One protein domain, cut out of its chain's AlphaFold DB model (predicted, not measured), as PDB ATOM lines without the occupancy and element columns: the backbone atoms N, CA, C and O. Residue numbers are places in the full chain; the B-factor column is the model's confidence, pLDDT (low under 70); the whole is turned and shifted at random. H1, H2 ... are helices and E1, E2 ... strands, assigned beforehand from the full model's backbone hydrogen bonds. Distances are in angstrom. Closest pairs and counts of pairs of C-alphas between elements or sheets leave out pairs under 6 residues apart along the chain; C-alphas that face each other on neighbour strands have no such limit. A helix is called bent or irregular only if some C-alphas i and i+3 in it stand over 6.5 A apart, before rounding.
ATOM      1  N   VAL A  18     -12.852 -27.694  33.583       95.31
ATOM      2  CA  VAL A  18     -11.777 -28.694  33.497       95.31
ATOM      3  C   VAL A  18     -10.721 -28.227  32.502       95.31
ATOM      4  O   VAL A  18     -11.050 -27.773  31.403       95.31
ATOM      5  N   TRP A  19      -9.452 -28.305  32.901       94.31
ATOM      6  CA  TRP A  19      -8.318 -27.959  32.045       94.31
ATOM      7  C   TRP A  19      -8.093 -29.025  30.972       94.31
ATOM      8  O   TRP A  19      -7.964 -30.207  31.284       94.31
ATOM      9  N   ASP A  20      -8.009 -28.592  29.718       92.94
ATOM     10  CA  ASP A  20      -7.586 -29.421  28.598       92.94
ATOM     11  C   ASP A  20      -6.123 -29.105  28.239       92.94
ATOM     12  O   ASP A  20      -5.841 -28.014  27.725       92.94
ATOM     13  N   PRO A  21      -5.182 -30.040  28.473       92.12
ATOM     14  CA  PRO A  21      -3.769 -29.814  28.196       92.12
ATOM     15  C   PRO A  21      -3.445 -29.767  26.696       92.12
ATOM     16  O   PRO A  21      -2.456 -29.136  26.324       92.12
ATOM     17  N   LEU A  22      -4.262 -30.386  25.833       90.19
ATOM     18  CA  LEU A  22      -4.024 -30.430  24.389       90.19
ATOM     19  C   LEU A  22      -4.306 -29.067  23.747       90.19
ATOM     20  O   LEU A  22      -3.506 -28.573  22.956       90.19
ATOM     21  N   ASN A  23      -5.425 -28.444  24.124       90.56
ATOM     22  CA  ASN A  23      -5.844 -27.145  23.587       90.56
ATOM     23  C   ASN A  23      -5.448 -25.954  24.476       90.56
ATOM     24  O   ASN A  23      -5.701 -24.810  24.102       90.56
ATOM     25  N   ARG A  24      -4.841 -26.203  25.647       93.12
ATOM     26  CA  ARG A  24      -4.465 -25.185  26.646       93.12
ATOM     27  C   ARG A  24      -5.634 -24.266  27.017       93.12
ATOM     28  O   ARG A  24      -5.500 -23.044  27.062       93.12
ATOM     29  N   HIS A  25      -6.797 -24.864  27.261       91.94
ATOM     30  CA  HIS A  25      -8.043 -24.142  27.493       91.94
ATOM     31  C   HIS A  25      -8.914 -24.838  28.547       91.94
ATOM     32  O   HIS A  25      -8.921 -26.062  28.657       91.94
ATOM     33  N   HIS A  26      -9.689 -24.065  29.313       93.12
ATOM     34  CA  HIS A  26     -10.675 -24.614  30.245       93.12
ATOM     35  C   HIS A  26     -12.026 -24.809  29.567       93.12
ATOM     36  O   HIS A  26     -12.674 -23.841  29.172       93.12
ATOM     37  N   TYR A  27     -12.502 -26.047  29.520       93.06
ATOM     38  CA  TYR A  27     -13.848 -26.359  29.050       93.06
ATOM     39  C   TYR A  27     -14.789 -26.583  30.223       93.06
ATOM     40  O   TYR A  27     -14.362 -27.035  31.283       93.06
ATOM     41  N   ARG A  28     -16.068 -26.259  30.035       93.44
ATOM     42  CA  ARG A  28     -17.101 -26.505  31.043       93.44
ATOM     43  C   ARG A  28     -17.645 -27.922  30.894       93.44
ATOM     44  O   ARG A  28     -17.864 -28.374  29.771       93.44
ATOM     45  N   TRP A  29     -17.879 -28.605  32.003       95.12
ATOM     46  CA  TRP A  29     -18.364 -29.978  32.062       95.12
ATOM     47  C   TRP A  29     -19.413 -30.127  33.153       95.12
ATOM     48  O   TRP A  29     -19.338 -29.484  34.190       95.12
ATOM     49  N   ARG A  30     -20.367 -31.025  32.947       93.75
ATOM     50  CA  ARG A  30     -21.356 -31.394  33.960       93.75
ATOM     51  C   ARG A  30     -21.366 -32.893  34.186       93.75
ATOM     52  O   ARG A  30     -21.063 -33.657  33.270       93.75
ATOM     53  N   GLU A  31     -21.785 -33.300  35.371       94.31
ATOM     54  CA  GLU A  31     -22.107 -34.698  35.646       94.31
ATOM     55  C   GLU A  31     -23.388 -35.111  34.904       94.31
ATOM     56  O   GLU A  31     -24.315 -34.308  34.721       94.31
ATOM     57  N   ILE A  32     -23.416 -36.369  34.464       92.69
ATOM     58  CA  ILE A  32     -24.588 -37.028  33.894       92.69
ATOM     59  C   ILE A  32     -25.186 -37.950  34.952       92.69
ATOM     60  O   ILE A  32     -24.501 -38.815  35.498       92.69
ATOM     61  N   SER A  33     -26.491 -37.821  35.182       90.38
ATOM     62  CA  SER A  33     -27.229 -38.798  35.980       90.38
ATOM     63  C   SER A  33     -27.514 -40.039  35.136       90.38
ATOM     64  O   SER A  33     -28.278 -39.992  34.165       90.38
ATOM     65  N   LEU A  34     -26.890 -41.161  35.514       88.56
ATOM     66  CA  LEU A  34     -26.937 -42.398  34.736       88.56
ATOM     67  C   LEU A  34     -28.367 -42.913  34.545       88.56
ATOM     68  O   LEU A  34     -28.730 -43.283  33.435       88.56
ATOM     69  N   GLN A  35     -29.193 -42.863  35.593       87.19
ATOM     70  CA  GLN A  35     -30.572 -43.358  35.553       87.19
ATOM     71  C   GLN A  35     -31.509 -42.418  34.787       87.19
ATOM     72  O   GLN A  35     -32.279 -42.865  33.936       87.19
ATOM     73  N   SER A  36     -31.452 -41.106  35.050       84.44
ATOM     74  CA  SER A  36     -32.389 -40.168  34.412       84.44
ATOM     75  C   SER A  36     -32.132 -40.035  32.913       84.44
ATOM     76  O   SER A  36     -33.073 -39.893  32.135       84.44
ATOM     77  N   GLU A  37     -30.867 -40.115  32.491       85.62
ATOM     78  CA  GLU A  37     -30.477 -40.078  31.075       85.62
ATOM     79  C   GLU A  37     -30.390 -41.484  30.442       85.62
ATOM     80  O   GLU A  37     -30.080 -41.613  29.255       85.62
ATOM     81  N   ARG A  38     -30.738 -42.531  31.209       86.88
ATOM     82  CA  ARG A  38     -30.756 -43.954  30.820       86.88
ATOM     83  C   ARG A  38     -29.412 -44.496  30.315       86.88
ATOM     84  O   ARG A  38     -29.384 -45.448  29.536       86.88
ATOM     85  N   VAL A  39     -28.309 -43.861  30.718       87.38
ATOM     86  CA  VAL A  39     -26.928 -44.252  30.383       87.38
ATOM     87  C   VAL A  39     -26.616 -45.644  30.915       87.38
ATOM     88  O   VAL A  39     -25.919 -46.401  30.252       87.38
ATOM     89  N   ASP A  40     -27.196 -46.009  32.055       87.31
ATOM     90  CA  ASP A  40     -27.127 -47.345  32.648       87.31
ATOM     91  C   ASP A  40     -27.521 -48.471  31.673       87.31
ATOM     92  O   ASP A  40     -27.015 -49.584  31.786       87.31
ATOM     93  N   ILE A  41     -28.370 -48.179  30.681       85.62
ATOM     94  CA  ILE A  41     -28.836 -49.164  29.694       85.62
ATOM     95  C   ILE A  41     -27.896 -49.301  28.506       85.62
ATOM     96  O   ILE A  41     -27.622 -50.412  28.062       85.62
ATOM     97  N   TYR A  42     -27.446 -48.183  27.935       84.38
ATOM     98  CA  TYR A  42     -26.653 -48.205  26.699       84.38
ATOM     99  C   TYR A  42     -25.143 -48.070  26.935       84.38
ATOM    100  O   TYR A  42     -24.368 -48.164  25.985       84.38
ATOM    101  N   ARG A  43     -24.723 -47.864  28.186       90.88
ATOM    102  CA  ARG A  43     -23.335 -47.904  28.668       90.88
ATOM    103  C   ARG A  43     -23.264 -48.662  30.004       90.88
ATOM    104  O   ARG A  43     -22.880 -48.076  31.021       90.88
ATOM    105  N   PRO A  44     -23.655 -49.949  30.037       89.50
ATOM    106  CA  PRO A  44     -23.689 -50.703  31.287       89.50
ATOM    107  C   PRO A  44     -22.294 -50.753  31.926       89.50
ATOM    108  O   PRO A  44     -21.296 -50.880  31.232       89.50
ATOM    109  N   GLY A  45     -22.176 -50.630  33.246       88.00
ATOM    110  CA  GLY A  45     -20.875 -50.690  33.933       88.00
ATOM    111  C   GLY A  45     -20.057 -49.390  33.952       88.00
ATOM    112  O   GLY A  45     -18.989 -49.369  34.562       88.00
ATOM    113  N   ALA A  46     -20.544 -48.294  33.361       95.88
ATOM    114  CA  ALA A  46     -20.034 -46.969  33.700       95.88
ATOM    115  C   ALA A  46     -20.497 -46.590  35.118       95.88
ATOM    116  O   ALA A  46     -21.692 -46.627  35.407       95.88
ATOM    117  N   ALA A  47     -19.564 -46.212  35.994       96.38
ATOM    118  CA  ALA A  47     -19.880 -45.745  37.346       96.38
ATOM    119  C   ALA A  47     -20.134 -44.232  37.385       96.38
ATOM    120  O   ALA A  47     -20.949 -43.747  38.166       96.38
ATOM    121  N   TYR A  48     -19.458 -43.488  36.508       96.44
ATOM    122  CA  TYR A  48     -19.609 -42.044  36.374       96.44
ATOM    123  C   TYR A  48     -19.607 -41.662  34.903       96.44
ATOM    124  O   TYR A  48     -18.841 -42.227  34.126       96.44
ATOM    125  N   CYS A  49     -20.387 -40.655  34.521       96.44
ATOM    126  CA  CYS A  49     -20.261 -40.032  33.209       96.44
ATOM    127  C   CYS A  49     -20.361 -38.513  33.329       96.44
ATOM    128  O   CYS A  49     -21.062 -37.983  34.191       96.44
ATOM    129  N   ILE A  50     -19.656 -37.810  32.448       96.25
ATOM    130  CA  ILE A  50     -19.668 -36.350  32.351       96.25
ATOM    131  C   ILE A  50     -19.870 -35.931  30.901       96.25
ATOM    132  O   ILE A  50     -19.523 -36.670  29.975       96.25
ATOM    133  N   ARG A  51     -20.389 -34.720  30.707       94.56
ATOM    134  CA  ARG A  51     -20.626 -34.136  29.389       94.56
ATOM    135  C   ARG A  51     -20.097 -32.718  29.301       94.56
ATOM    136  O   ARG A  51     -20.308 -31.926  30.217       94.56
ATOM    137  N   SER A  52     -19.409 -32.399  28.210       93.75
ATOM    138  CA  SER A  52     -18.915 -31.045  27.980       93.75
ATOM    139  C   SER A  52     -20.079 -30.128  27.629       93.75
ATOM    140  O   SER A  52     -20.890 -30.458  26.762       93.75
ATOM    141  N   LEU A  53     -20.111 -28.948  28.223       89.88
ATOM    142  CA  LEU A  53     -21.041 -27.890  27.873       89.88
ATOM    143  C   LEU A  53     -20.458 -27.052  26.734       89.88
ATOM    144  O   LEU A  53     -19.257 -26.771  26.708       89.88
ATOM    145  N   SER A  54     -21.304 -26.633  25.793       74.81
ATOM    146  CA  SER A  54     -20.859 -25.677  24.783       74.81
ATOM    147  C   SER A  54     -20.671 -24.296  25.410       74.81
ATOM    148  O   SER A  54     -21.506 -23.828  26.181       74.81
ATOM    149  N   VAL A  55     -19.549 -23.657  25.082       60.16
ATOM    150  CA  VAL A  55     -19.159 -22.331  25.592       60.16
ATOM    151  C   VAL A  55     -19.447 -21.232  24.553       60.16
ATOM    152  O   VAL A  55     -19.311 -20.051  24.854       60.16
ATOM    153  N   VAL A  56     -19.859 -21.582  23.326       56.72
ATOM    154  CA  VAL A  56     -19.924 -20.629  22.203       56.72
ATOM    155  C   VAL A  56     -21.380 -20.307  21.823       56.72
ATOM    156  O   VAL A  56     -22.151 -21.235  21.592       56.72
ATOM    157  N   PRO A  57     -21.757 -19.022  21.628       51.03
ATOM    158  CA  PRO A  57     -23.098 -18.629  21.161       51.03
ATOM    159  C   PRO A  57     -23.426 -19.090  19.729       51.03
ATOM    160  O   PRO A  57     -24.553 -18.959  19.265       51.03
ATOM    161  N   LYS A  58     -22.441 -19.629  19.002       47.94
ATOM    162  CA  LYS A  58     -22.604 -20.216  17.671       47.94
ATOM    163  C   LYS A  58     -22.863 -21.715  17.811       47.94
ATOM    164  O   LYS A  58     -21.921 -22.491  17.769       47.94
ATOM    165  N   MET A  59     -24.132 -22.076  18.019       52.81
ATOM    166  CA  MET A  59     -24.802 -23.358  17.712       52.81
ATOM    167  C   MET A  59     -23.926 -24.622  17.542       52.81
ATOM    168  O   MET A  59     -24.134 -25.388  16.602       52.81
ATOM    169  N   THR A  60     -22.972 -24.923  18.427       61.75
ATOM    170  CA  THR A  60     -22.413 -26.280  18.435       61.75
ATOM    171  C   THR A  60     -23.407 -27.152  19.182       61.75
ATOM    172  O   THR A  60     -23.446 -27.151  20.412       61.75
ATOM    173  N   LEU A  61     -24.233 -27.871  18.427       82.75
ATOM    174  CA  LEU A  61     -25.153 -28.851  18.993       82.75
ATOM    175  C   LEU A  61     -24.378 -29.985  19.669       82.75
ATOM    176  O   LEU A  61     -24.872 -30.554  20.626       82.75
ATOM    177  N   SER A  62     -23.166 -30.296  19.217       89.38
ATOM    178  CA  SER A  62     -22.400 -31.444  19.697       89.38
ATOM    179  C   SER A  62     -21.781 -31.235  21.078       89.38
ATOM    180  O   SER A  62     -21.411 -30.125  21.457       89.38
ATOM    181  N   SER A  63     -21.609 -32.331  21.813       92.31
ATOM    182  CA  SER A  63     -20.950 -32.342  23.123       92.31
ATOM    183  C   SER A  63     -20.081 -33.582  23.276       92.31
ATOM    184  O   SER A  63     -20.370 -34.624  22.700       92.31
ATOM    185  N   GLN A  64     -18.996 -33.487  24.037       94.12
ATOM    186  CA  GLN A  64     -18.227 -34.656  24.434       94.12
ATOM    187  C   GLN A  64     -18.943 -35.364  25.581       94.12
ATOM    188  O   GLN A  64     -19.371 -34.693  26.514       94.12
ATOM    189  N   GLN A  65     -19.010 -36.696  25.553       95.12
ATOM    190  CA  GLN A  65     -19.406 -37.504  26.705       95.12
ATOM    191  C   GLN A  65     -18.280 -38.472  27.056       95.12
ATOM    192  O   GLN A  65     -17.741 -39.155  26.186       95.12
ATOM    193  N   CYS A  66     -17.934 -38.523  28.336       96.88
ATOM    194  CA  CYS A  66     -16.876 -39.368  28.875       96.88
ATOM    195  C   CYS A  66     -17.447 -40.175  30.029       96.88
ATOM    196  O   CYS A  66     -18.176 -39.621  30.851       96.88
ATOM    197  N   CYS A  67     -17.112 -41.457  30.094       97.56
ATOM    198  CA  CYS A  67     -17.572 -42.358  31.142       97.56
ATOM    199  C   CYS A  67     -16.379 -43.029  31.816       97.56
ATOM    200  O   CYS A  67     -15.343 -43.237  31.185       97.56
ATOM    201  N   TYR A  68     -16.519 -43.335  33.099       97.69
ATOM    202  CA  TYR A  68     -15.442 -43.783  33.972       97.69
ATOM    203  C   TYR A  68     -15.871 -45.017  34.759       97.69
ATOM    204  O   TYR A  68     -17.057 -45.188  35.062       97.69
ATOM    205  N   ASP A  69     -14.894 -45.852  35.096       97.06
ATOM    206  CA  ASP A  69     -15.087 -46.978  36.006       97.06
ATOM    207  C   ASP A  69     -15.260 -46.511  37.466       97.06
ATOM    208  O   ASP A  69     -15.182 -45.322  37.792       97.06
ATOM    209  N   ASP A  70     -15.517 -47.462  38.359       96.69
ATOM    210  CA  ASP A  70     -15.640 -47.265  39.808       96.69
ATOM    211  C   ASP A  70     -14.371 -46.666  40.442       96.69
ATOM    212  O   ASP A  70     -14.439 -45.904  41.408       96.69
ATOM    213  N   ARG A  71     -13.209 -46.932  39.839       96.88
ATOM    214  CA  ARG A  71     -11.909 -46.342  40.185       96.88
ATOM    215  C   ARG A  71     -11.672 -44.982  39.538       96.88
ATOM    216  O   ARG A  71     -10.555 -44.468  39.615       96.88
ATOM    217  N   ARG A  72     -12.701 -44.375  38.935       97.12
ATOM    218  CA  ARG A  72     -12.668 -43.040  38.319       97.12
ATOM    219  C   ARG A  72     -11.707 -42.927  37.133       97.12
ATOM    220  O   ARG A  72     -11.312 -41.816  36.779       97.12
ATOM    221  N   ARG A  73     -11.334 -44.037  36.500       97.56
ATOM    222  CA  ARG A  73     -10.483 -44.058  35.305       97.56
ATOM    223  C   ARG A  73     -11.351 -44.042  34.062       97.56
ATOM    224  O   ARG A  73     -12.380 -44.715  34.017       97.56
ATOM    225  N   LEU A  74     -10.938 -43.277  33.055       98.06
ATOM    226  CA  LEU A  74     -11.652 -43.190  31.784       98.06
ATOM    227  C   LEU A  74     -11.845 -44.590  31.193       98.06
ATOM    228  O   LEU A  74     -10.905 -45.377  31.148       98.06
ATOM    229  N   LEU A  75     -13.055 -44.901  30.744       98.06
ATOM    230  CA  LEU A  75     -13.348 -46.091  29.953       98.06
ATOM    231  C   LEU A  75     -13.026 -45.770  28.493       98.06
ATOM    232  O   LEU A  75     -13.805 -45.109  27.806       98.06
ATOM    233  N   THR A  76     -11.850 -46.198  28.037       97.25
ATOM    234  CA  THR A  76     -11.323 -45.876  26.704       97.25
ATOM    235  C   THR A  76     -11.903 -46.776  25.611       97.25
ATOM    236  O   THR A  76     -11.798 -46.470  24.425       97.25
ATOM    237  N   ARG A  77     -12.484 -47.918  25.989       96.56
ATOM    238  CA  ARG A  77     -13.101 -48.907  25.092       96.56
ATOM    239  C   ARG A  77     -14.131 -49.757  25.845       96.56
ATOM    240  O   ARG A  77     -14.387 -49.530  27.025       96.56
ATOM    241  N   GLY A  78     -14.693 -50.756  25.168       95.56
ATOM    242  CA  GLY A  78     -15.722 -51.629  25.740       95.56
ATOM    243  C   GLY A  78     -17.109 -50.988  25.724       95.56
ATOM    244  O   GLY A  78     -17.236 -49.829  25.339       95.56
ATOM    245  N   TRP A  79     -18.152 -51.709  26.133       93.94
ATOM    246  CA  TRP A  79     -19.545 -51.236  26.010       93.94
ATOM    247  C   TRP A  79     -19.854 -49.969  26.820       93.94
ATOM    248  O   TRP A  79     -20.832 -49.283  26.541       93.94
ATOM    249  N   ALA A  80     -19.039 -49.663  27.830       95.50
ATOM    250  CA  ALA A  80     -19.278 -48.589  28.788       95.50
ATOM    251  C   ALA A  80     -18.605 -47.269  28.377       95.50
ATOM    252  O   ALA A  80     -18.835 -46.235  29.005       95.50
ATOM    253  N   ALA A  81     -17.767 -47.292  27.335       96.38
ATOM    254  CA  ALA A  81     -17.020 -46.124  26.895       96.38
ATOM    255  C   ALA A  81     -17.947 -44.997  26.410       96.38
ATOM    256  O   ALA A  81     -18.897 -45.205  25.652       96.38
ATOM    257  N   GLY A  82     -17.665 -43.776  26.860       95.12
ATOM    258  CA  GLY A  82     -18.404 -42.587  26.441       95.12
ATOM    259  C   GLY A  82     -18.100 -42.229  24.987       95.12
ATOM    260  O   GLY A  82     -16.979 -42.411  24.519       95.12
ATOM    261  N   THR A  83     -19.091 -41.696  24.275       93.56
ATOM    262  CA  THR A  83     -18.944 -41.300  22.868       93.56
ATOM    263  C   THR A  83     -19.407 -39.866  22.658       93.56
ATOM    264  O   THR A  83     -20.408 -39.472  23.256       93.56
ATOM    265  N   PRO A  84     -18.734 -39.072  21.809       93.06
ATOM    266  CA  PRO A  84     -19.156 -37.701  21.545       93.06
ATOM    267  C   PRO A  84     -20.580 -37.660  20.983       93.06
ATOM    268  O   PRO A  84     -20.856 -38.360  20.015       93.06
ATOM    269  N   ALA A  85     -21.468 -36.828  21.522       90.06
ATOM    270  CA  ALA A  85     -22.834 -36.660  21.035       90.06
ATOM    271  C   ALA A  85     -22.911 -35.673  19.859       90.06
ATOM    272  O   ALA A  85     -22.303 -34.602  19.908       90.06
ATOM    273  N   LEU A  86     -23.695 -35.996  18.821       89.62
ATOM    274  CA  LEU A  86     -23.970 -35.088  17.696       89.62
ATOM    275  C   LEU A  86     -24.811 -33.893  18.139       89.62
ATOM    276  O   LEU A  86     -24.521 -32.762  17.747       89.62
ATOM    277  N   VAL A  87     -25.823 -34.154  18.971       89.44
ATOM    278  CA  VAL A  87     -26.691 -33.144  19.577       89.44
ATOM    279  C   VAL A  87     -26.744 -33.371  21.084       89.44
ATOM    280  O   VAL A  87     -27.091 -34.451  21.559       89.44
ATOM    281  N   SER A  88     -26.392 -32.338  21.840       88.62
ATOM    282  CA  SER A  88     -26.403 -32.335  23.288       88.62
ATOM    283  C   SER A  88     -27.847 -32.303  23.780       88.62
ATOM    284  O   SER A  88     -28.656 -31.537  23.242       88.62
ATOM    285  N   PRO A  89     -28.173 -33.052  24.840       86.75
ATOM    286  CA  PRO A  89     -29.442 -32.913  25.537       86.75
ATOM    287  C   PRO A  89     -29.788 -31.473  25.961       86.75
ATOM    288  O   PRO A  89     -30.973 -31.151  25.979       86.75
ATOM    289  N   GLU A  90     -28.810 -30.588  26.236       85.62
ATOM    290  CA  GLU A  90     -29.108 -29.159  26.495       85.62
ATOM    291  C   GLU A  90     -29.652 -28.429  25.265       85.62
ATOM    292  O   GLU A  90     -30.415 -27.481  25.409       85.62
ATOM    293  N   ALA A  91     -29.243 -28.841  24.064       86.12
ATOM    294  CA  ALA A  91     -29.696 -28.215  22.832       86.12
ATOM    295  C   ALA A  91     -31.043 -28.789  22.377       86.12
ATOM    296  O   ALA A  91     -31.936 -28.050  21.974       86.12
ATOM    297  N   SER A  92     -31.198 -30.114  22.425       88.31
ATOM    298  CA  SER A  92     -32.469 -30.780  22.145       88.31
ATOM    299  C   SER A  92     -32.467 -32.204  22.686       88.31
ATOM    300  O   SER A  92     -31.788 -33.087  22.158       88.31
ATOM    301  N   VAL A  93     -33.296 -32.457  23.700       87.44
ATOM    302  CA  VAL A  93     -33.500 -33.800  24.268       87.44
ATOM    303  C   VAL A  93     -34.021 -34.778  23.210       87.44
ATOM    304  O   VAL A  93     -33.602 -35.937  23.173       87.44
ATOM    305  N   HIS A  94     -34.921 -34.319  22.332       89.50
ATOM    306  CA  HIS A  94     -35.501 -35.159  21.287       89.50
ATOM    307  C   HIS A  94     -34.448 -35.575  20.257       89.50
ATOM    308  O   HIS A  94     -34.285 -36.768  20.006       89.50
ATOM    309  N   LEU A  95     -33.699 -34.615  19.703       90.00
ATOM    310  CA  LEU A  95     -32.664 -34.926  18.718       90.00
ATOM    311  C   LEU A  95     -31.524 -35.723  19.342       90.00
ATOM    312  O   LEU A  95     -31.111 -36.708  18.751       90.00
ATOM    313  N   SER A  96     -31.088 -35.388  20.560       87.38
ATOM    314  CA  SER A  96     -30.084 -36.180  21.275       87.38
ATOM    315  C   SER A  96     -30.517 -37.642  21.454       87.38
ATOM    316  O   SER A  96     -29.744 -38.569  21.222       87.38
ATOM    317  N   ARG A  97     -31.794 -37.892  21.784       85.88
ATOM    318  CA  ARG A  97     -32.333 -39.260  21.826       85.88
ATOM    319  C   ARG A  97     -32.218 -39.956  20.473       85.88
ATOM    320  O   ARG A  97     -31.814 -41.116  20.428       85.88
ATOM    321  N   VAL A  98     -32.605 -39.271  19.405       88.75
ATOM    322  CA  VAL A  98     -32.566 -39.806  18.042       88.75
ATOM    323  C   VAL A  98     -31.127 -40.091  17.611       88.75
ATOM    324  O   VAL A  98     -30.872 -41.165  17.078       88.75
ATOM    325  N   THR A  99     -30.176 -39.196  17.882       88.00
ATOM    326  CA  THR A  99     -28.796 -39.323  17.392       88.00
ATOM    327  C   THR A  99     -27.915 -40.220  18.249       88.00
ATOM    328  O   THR A  99     -26.992 -40.823  17.714       88.00
ATOM    329  N   GLU A 100     -28.176 -40.341  19.553       82.25
ATOM    330  CA  GLU A 100     -27.325 -41.145  20.440       82.25
ATOM    331  C   GLU A 100     -27.908 -42.528  20.734       82.25
ATOM    332  O   GLU A 100     -27.181 -43.521  20.709       82.25
ATOM    333  N   ARG A 101     -29.224 -42.625  20.978       83.25
ATOM    334  CA  ARG A 101     -29.847 -43.887  21.415       83.25
ATOM    335  C   ARG A 101     -30.300 -44.764  20.253       83.25
ATOM    336  O   ARG A 101     -30.180 -45.982  20.350       83.25
ATOM    337  N   LEU A 102     -30.806 -44.190  19.159       85.56
ATOM    338  CA  LEU A 102     -31.265 -45.013  18.033       85.56
ATOM    339  C   LEU A 102     -30.126 -45.757  17.328       85.56
ATOM    340  O   LEU A 102     -30.337 -46.928  17.041       85.56
ATOM    341  N   PRO A 103     -28.928 -45.184  17.090       87.56
ATOM    342  CA  PRO A 103     -27.850 -45.956  16.475       87.56
ATOM    343  C   PRO A 103     -27.393 -47.133  17.342       87.56
ATOM    344  O   PRO A 103     -27.102 -48.202  16.814       87.56
ATOM    345  N   TRP A 104     -27.393 -46.971  18.670       87.25
ATOM    346  CA  TRP A 104     -27.141 -48.069  19.609       87.25
ATOM    347  C   TRP A 104     -28.187 -49.184  19.479       87.25
ATOM    348  O   TRP A 104     -27.841 -50.356  19.336       87.25
ATOM    349  N   LEU A 105     -29.471 -48.814  19.460       87.25
ATOM    350  CA  LEU A 105     -30.579 -49.754  19.270       87.25
ATOM    351  C   LEU A 105     -30.558 -50.414  17.883       87.25
ATOM    352  O   LEU A 105     -30.843 -51.600  17.771       87.25
ATOM    353  N   ALA A 106     -30.182 -49.680  16.835       89.19
ATOM    354  CA  ALA A 106     -30.033 -50.200  15.477       89.19
ATOM    355  C   ALA A 106     -28.888 -51.220  15.376       89.19
ATOM    356  O   ALA A 106     -28.968 -52.169  14.600       89.19
ATOM    357  N   CYS A 107     -27.857 -51.067  16.211       89.69
ATOM    358  CA  CYS A 107     -26.808 -52.066  16.400       89.69
ATOM    359  C   CYS A 107     -27.239 -53.209  17.335       89.69
ATOM    360  O   CYS A 107     -26.405 -54.028  17.689       89.69
ATOM    361  N   LYS A 108     -28.513 -53.281  17.750       88.44
ATOM    362  CA  LYS A 108     -29.049 -54.270  18.703       88.44
ATOM    363  C   LYS A 108     -28.303 -54.315  20.045       88.44
ATOM    364  O   LYS A 108     -28.303 -55.335  20.722       88.44
ATOM    365  N   GLY A 109     -27.676 -53.208  20.442       84.75
ATOM    366  CA  GLY A 109     -26.827 -53.164  21.635       84.75
ATOM    367  C   GLY A 109     -25.418 -53.737  21.446       84.75
ATOM    368  O   GLY A 109     -24.651 -53.760  22.406       84.75
ATOM    369  N   ASP A 110     -25.040 -54.139  20.228       92.25
ATOM    370  CA  ASP A 110     -23.662 -54.497  19.902       92.25
ATOM    371  C   ASP A 110     -22.790 -53.234  19.882       92.25
ATOM    372  O   ASP A 110     -22.746 -52.459  18.914       92.25
ATOM    373  N   PHE A 111     -22.074 -53.027  20.985       92.19
ATOM    374  CA  PHE A 111     -21.184 -51.885  21.132       92.19
ATOM    375  C   PHE A 111     -20.011 -51.910  20.159       92.19
ATOM    376  O   PHE A 111     -19.485 -50.845  19.843       92.19
ATOM    377  N   SER A 112     -19.576 -53.089  19.708       93.38
ATOM    378  CA  SER A 112     -18.427 -53.207  18.816       93.38
ATOM    379  C   SER A 112     -18.767 -52.576  17.467       93.38
ATOM    380  O   SER A 112     -18.051 -51.694  16.996       93.38
ATOM    381  N   ARG A 113     -19.947 -52.898  16.920       93.31
ATOM    382  CA  ARG A 113     -20.485 -52.286  15.697       93.31
ATOM    383  C   ARG A 113     -20.805 -50.811  15.876       93.31
ATOM    384  O   ARG A 113     -20.513 -50.009  14.990       93.31
ATOM    385  N   TYR A 114     -21.376 -50.444  17.018       92.31
ATOM    386  CA  TYR A 114     -21.675 -49.049  17.317       92.31
ATOM    387  C   TYR A 114     -20.392 -48.195  17.382       92.31
ATOM    388  O   TYR A 114     -20.335 -47.131  16.765       92.31
ATOM    389  N   HIS A 115     -19.335 -48.666  18.053       93.94
ATOM    390  CA  HIS A 115     -18.072 -47.930  18.188       93.94
ATOM    391  C   HIS A 115     -17.256 -47.843  16.897       93.94
ATOM    392  O   HIS A 115     -16.489 -46.893  16.761       93.94
ATOM    393  N   LEU A 116     -17.467 -48.737  15.921       91.94
ATOM    394  CA  LEU A 116     -16.919 -48.547  14.570       91.94
ATOM    395  C   LEU A 116     -17.423 -47.247  13.926       91.94
ATOM    396  O   LEU A 116     -16.680 -46.599  13.197       91.94
ATOM    397  N   GLN A 117     -18.668 -46.854  14.210       90.00
ATOM    398  CA  GLN A 117     -19.275 -45.634  13.667       90.00
ATOM    399  C   GLN A 117     -19.145 -44.431  14.607       90.00
ATOM    400  O   GLN A 117     -19.154 -43.276  14.179       90.00
ATOM    401  N   ARG A 118     -19.079 -44.692  15.913       90.69
ATOM    402  CA  ARG A 118     -19.104 -43.687  16.979       90.69
ATOM    403  C   ARG A 118     -17.986 -43.993  17.979       90.69
ATOM    404  O   ARG A 118     -18.276 -44.471  19.069       90.69
ATOM    405  N   PRO A 119     -16.711 -43.777  17.624       93.25
ATOM    406  CA  PRO A 119     -15.608 -44.140  18.502       93.25
ATOM    407  C   PRO A 119     -15.562 -43.250  19.759       93.25
ATOM    408  O   PRO A 119     -15.884 -42.057  19.684       93.25
ATOM    409  N   PRO A 120     -15.134 -43.794  20.913       93.94
ATOM    410  CA  PRO A 120     -14.759 -42.996  22.078       93.94
ATOM    411  C   PRO A 120     -13.631 -42.004  21.762       93.94
ATOM    412  O   PRO A 120     -12.770 -42.269  20.921       93.94
ATOM    413  N   ASP A 121     -13.601 -40.867  22.462       91.00
ATOM    414  CA  ASP A 121     -12.515 -39.887  22.323       91.00
ATOM    415  C   ASP A 121     -11.403 -40.155  23.342       91.00
ATOM    416  O   ASP A 121     -11.531 -39.830  24.523       91.00
ATOM    417  N   ASN A 122     -10.288 -40.702  22.858       91.44
ATOM    418  CA  ASN A 122      -9.116 -41.048  23.666       91.44
ATOM    419  C   ASN A 122      -7.900 -40.151  23.378       91.44
ATOM    420  O   ASN A 122      -6.762 -40.558  23.606       91.44
ATOM    421  N   ARG A 123      -8.099 -38.926  22.865       93.50
ATOM    422  CA  ARG A 123      -6.996 -38.057  22.399       93.50
ATOM    423  C   ARG A 123      -5.996 -37.613  23.474       93.50
ATOM    424  O   ARG A 123      -4.917 -37.159  23.111       93.50
ATOM    425  N   LEU A 124      -6.308 -37.753  24.768       93.69
ATOM    426  CA  LEU A 124      -5.339 -37.525  25.855       93.69
ATOM    427  C   LEU A 124      -4.409 -38.722  26.122       93.69
ATOM    428  O   LEU A 124      -3.629 -38.673  27.068       93.69
ATOM    429  N   ASN A 125      -4.471 -39.777  25.303       92.81
ATOM    430  CA  ASN A 125      -3.624 -40.967  25.420       92.81
ATOM    431  C   ASN A 125      -3.666 -41.600  26.824       92.81
ATOM    432  O   ASN A 125      -2.645 -41.977  27.400       92.81
ATOM    433  N   CYS A 126      -4.866 -41.663  27.399       96.06
ATOM    434  CA  CYS A 126      -5.099 -42.267  28.702       96.06
ATOM    435  C   CYS A 126      -4.766 -43.762  28.685       96.06
ATOM    436  O   CYS A 126      -4.905 -44.424  27.654       96.06
ATOM    437  N   SER A 127      -4.388 -44.305  29.843       97.19
ATOM    438  CA  SER A 127      -4.168 -45.743  29.994       97.19
ATOM    439  C   SER A 127      -5.389 -46.536  29.539       97.19
ATOM    440  O   SER A 127      -6.525 -46.203  29.883       97.19
ATOM    441  N   VAL A 128      -5.133 -47.608  28.794       97.75
ATOM    442  CA  VAL A 128      -6.174 -48.474  28.244       97.75
ATOM    443  C   VAL A 128      -7.040 -49.058  29.364       97.75
ATOM    444  O   VAL A 128      -6.527 -49.613  30.338       97.75
ATOM    445  N   ASN A 129      -8.359 -48.944  29.210       97.44
ATOM    446  CA  ASN A 129      -9.343 -49.445  30.165       97.44
ATOM    447  C   ASN A 129     -10.669 -49.770  29.445       97.44
ATOM    448  O   ASN A 129     -11.199 -48.896  28.753       97.44
ATOM    449  N   PRO A 130     -11.240 -50.981  29.586       97.38
ATOM    450  CA  PRO A 130     -10.785 -52.124  30.394       97.38
ATOM    451  C   PRO A 130      -9.533 -52.831  29.837       97.38
ATOM    452  O   PRO A 130      -9.016 -52.443  28.786       97.38
ATOM    453  N   SER A 131      -9.039 -53.863  30.539       97.25
ATOM    454  CA  SER A 131      -7.946 -54.743  30.079       97.25
ATOM    455  C   SER A 131      -8.304 -55.469  28.776       97.25
ATOM    456  O   SER A 131      -9.467 -55.486  28.374       97.25
ATOM    457  N   ASP A 132      -7.309 -56.034  28.084       97.75
ATOM    458  CA  ASP A 132      -7.553 -56.738  26.815       97.75
ATOM    459  C   ASP A 132      -8.477 -57.938  27.010       97.75
ATOM    460  O   ASP A 132      -9.420 -58.107  26.247       97.75
ATOM    461  N   GLU A 133      -8.261 -58.714  28.072       98.00
ATOM    462  CA  GLU A 133      -9.094 -59.864  28.426       98.00
ATOM    463  C   GLU A 133     -10.564 -59.473  28.629       98.00
ATOM    464  O   GLU A 133     -11.455 -60.050  28.005       98.00
ATOM    465  N   GLU A 134     -10.825 -58.444  29.440       96.88
ATOM    466  CA  GLU A 134     -12.192 -57.977  29.681       96.88
ATOM    467  C   GLU A 134     -12.804 -57.378  28.411       96.88
ATOM    468  O   GLU A 134     -13.963 -57.640  28.106       96.88
ATOM    469  N   TYR A 135     -12.036 -56.624  27.620       96.69
ATOM    470  CA  TYR A 135     -12.516 -56.108  26.340       96.69
ATOM    471  C   TYR A 135     -12.913 -57.238  25.378       96.69
ATOM    472  O   TYR A 135     -13.992 -57.179  24.792       96.69
ATOM    473  N   GLN A 136     -12.095 -58.288  25.250       96.56
ATOM    474  CA  GLN A 136     -12.416 -59.451  24.418       96.56
ATOM    475  C   GLN A 136     -13.647 -60.197  24.935       96.56
ATOM    476  O   GLN A 136     -14.523 -60.551  24.146       96.56
ATOM    477  N   ARG A 137     -13.776 -60.366  26.258       95.88
ATOM    478  CA  ARG A 137     -14.985 -60.928  26.875       95.88
ATOM    479  C   ARG A 137     -16.228 -60.127  26.488       95.88
ATOM    480  O   ARG A 137     -17.236 -60.714  26.104       95.88
ATOM    481  N   GLN A 138     -16.155 -58.797  26.553       95.12
ATOM    482  CA  GLN A 138     -17.257 -57.923  26.151       95.12
ATOM    483  C   GLN A 138     -17.591 -58.086  24.663       95.12
ATOM    484  O   GLN A 138     -18.765 -58.223  24.333       95.12
ATOM    485  N   VAL A 139     -16.588 -58.108  23.777       94.44
ATOM    486  CA  VAL A 139     -16.793 -58.302  22.329       94.44
ATOM    487  C   VAL A 139     -17.509 -59.623  22.049       94.44
ATOM    488  O   VAL A 139     -18.528 -59.612  21.365       94.44
ATOM    489  N   LEU A 140     -17.046 -60.732  22.636       93.50
ATOM    490  CA  LEU A 140     -17.673 -62.050  22.474       93.50
ATOM    491  C   LEU A 140     -19.141 -62.050  22.917       93.50
ATOM    492  O   LEU A 140     -19.994 -62.622  22.241       93.50
ATOM    493  N   LEU A 141     -19.450 -61.398  24.043       91.69
ATOM    494  CA  LEU A 141     -20.823 -61.271  24.532       91.69
ATOM    495  C   LEU A 141     -21.693 -60.417  23.605       91.69
ATOM    496  O   LEU A 141     -22.859 -60.742  23.415       91.69
ATOM    497  N   ALA A 142     -21.143 -59.350  23.025       89.06
ATOM    498  CA  ALA A 142     -21.877 -58.457  22.133       89.06
ATOM    499  C   ALA A 142     -22.211 -59.105  20.781       89.06
ATOM    500  O   ALA A 142     -23.291 -58.868  20.248       89.06
ATOM    501  N   THR A 143     -21.321 -59.944  20.246       77.00
ATOM    502  CA  THR A 143     -21.500 -60.598  18.937       77.00
ATOM    503  C   THR A 143     -22.435 -61.809  18.956       77.00
ATOM    504  O   THR A 143     -22.787 -62.319  17.897       77.00
ATOM    505  N   ASN A 144     -22.841 -62.280  20.138       64.38
ATOM    506  CA  ASN A 144     -23.739 -63.429  20.301       64.38
ATOM    507  C   ASN A 144     -25.242 -63.048  20.282       64.38
ATOM    508  O   ASN A 144     -26.067 -63.829  20.760       64.38
TER     509      ASN A 144
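AT A GLANCE: This is residues 18 to 144 of the 145 residues of the protein "AMOP domain-containing protein" of Daphnia pulex (UniProt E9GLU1). A small curled sheet of four strands, E1 to E4, makes one side of the domain, and the helices H2, H3 and H4 lie away from it, with long loops filling much of the space between. The hairpin E1 and E2 makes one edge of the sheet, with E1 as the edge strand far from the middle of the domain, while H4 sits far from the sheet at one end of the longest axis and the loop tip at Pro 57 at the other. The printed part has 127 residues, with elements in the order E1, E2, H1, E3, E4, H2, H3, H4; the sheet order is E1, E2, E3, E4, all antiparallel. The class is mixed, helices and strands, though under half of the residues, 57, are in named elements. The whole is compact, with a radius of gyration of the C-alphas of 14.4 A and spans of 45 by 32 by 24 A.

IN THESE COORDINATES: E1 is residues 18 to 20, 6.5 A long, beginning at C-alpha 18 (-11.777, -28.694, 33.497). E2 is residues 25 to 32, 21.9 A, and H1 is residues 39 to 42, 5.4 A. E3 is residues 48 to 52, 13.9 A, and E4 is residues 65 to 68, 10.4 A. H2 is residues 93 to 106, 18.9 A, beginning at C-alpha 93 (-33.500, -33.800, 24.268). It is neither bent nor irregular, but only just: C-alphas 100 and 103 are 6.3 A apart. H3 is residues 111 to 117, 9.9 A, and H4 is residues 132 to 143, 16.5 A, ending at C-alpha 143 (-21.500, -60.598, 18.937).

HOW THE PARTS SIT: The sheet is strongly twisted and curled like part of a barrel. In the hairpin E1 and E2, N 18 and O 27 are 2.8 A apart, within hydrogen-bond range. E2 is staggered, pairing with E1 over residues 25 to 27 and with E3 over 29 to 32, where N 30 and O 51 are 2.9 A apart. In the hairpin E3 and E4, N 50 and O 66 are 2.8 A apart. H1 only grazes the sheet, with residues 39 to 40. H1 and H2 are close but not clearly touching, the closest C-alphas, of Tyr 42 and Trp 104, being 7.1 A apart. H2, H3 and H4 are not on the sheet. H2, with residues 103 to 104 alone, only just touches H3, with 3 pairs of C-alphas within 8 A; the closest, of Trp 104 and Tyr 114, are 6.0 A apart, at a steep tilt of 65 degrees, opposite ways. H4, with residues 139 to 142 alone, touches H3, about perpendicular at 90 degrees; the closest C-alphas, of Ser 112 and Val 139, are 6.4 A apart. Every O i to N i+4 pair is within hydrogen-bond range in H4, against 7 of 10 in H2 and 2 of 3 in H3; H1 is too short for such a pair.

THE WHOLE: The C-alphas farthest apart, of Pro 57 and Asn 144, are 44.8 A apart. The printed part has no cut. The links E3 to E4, E4 to H2 and H3 to H4 are long. Mean pLDDT of the printed part is 89.9; residues 55 to 60 and residue 144 are under 70.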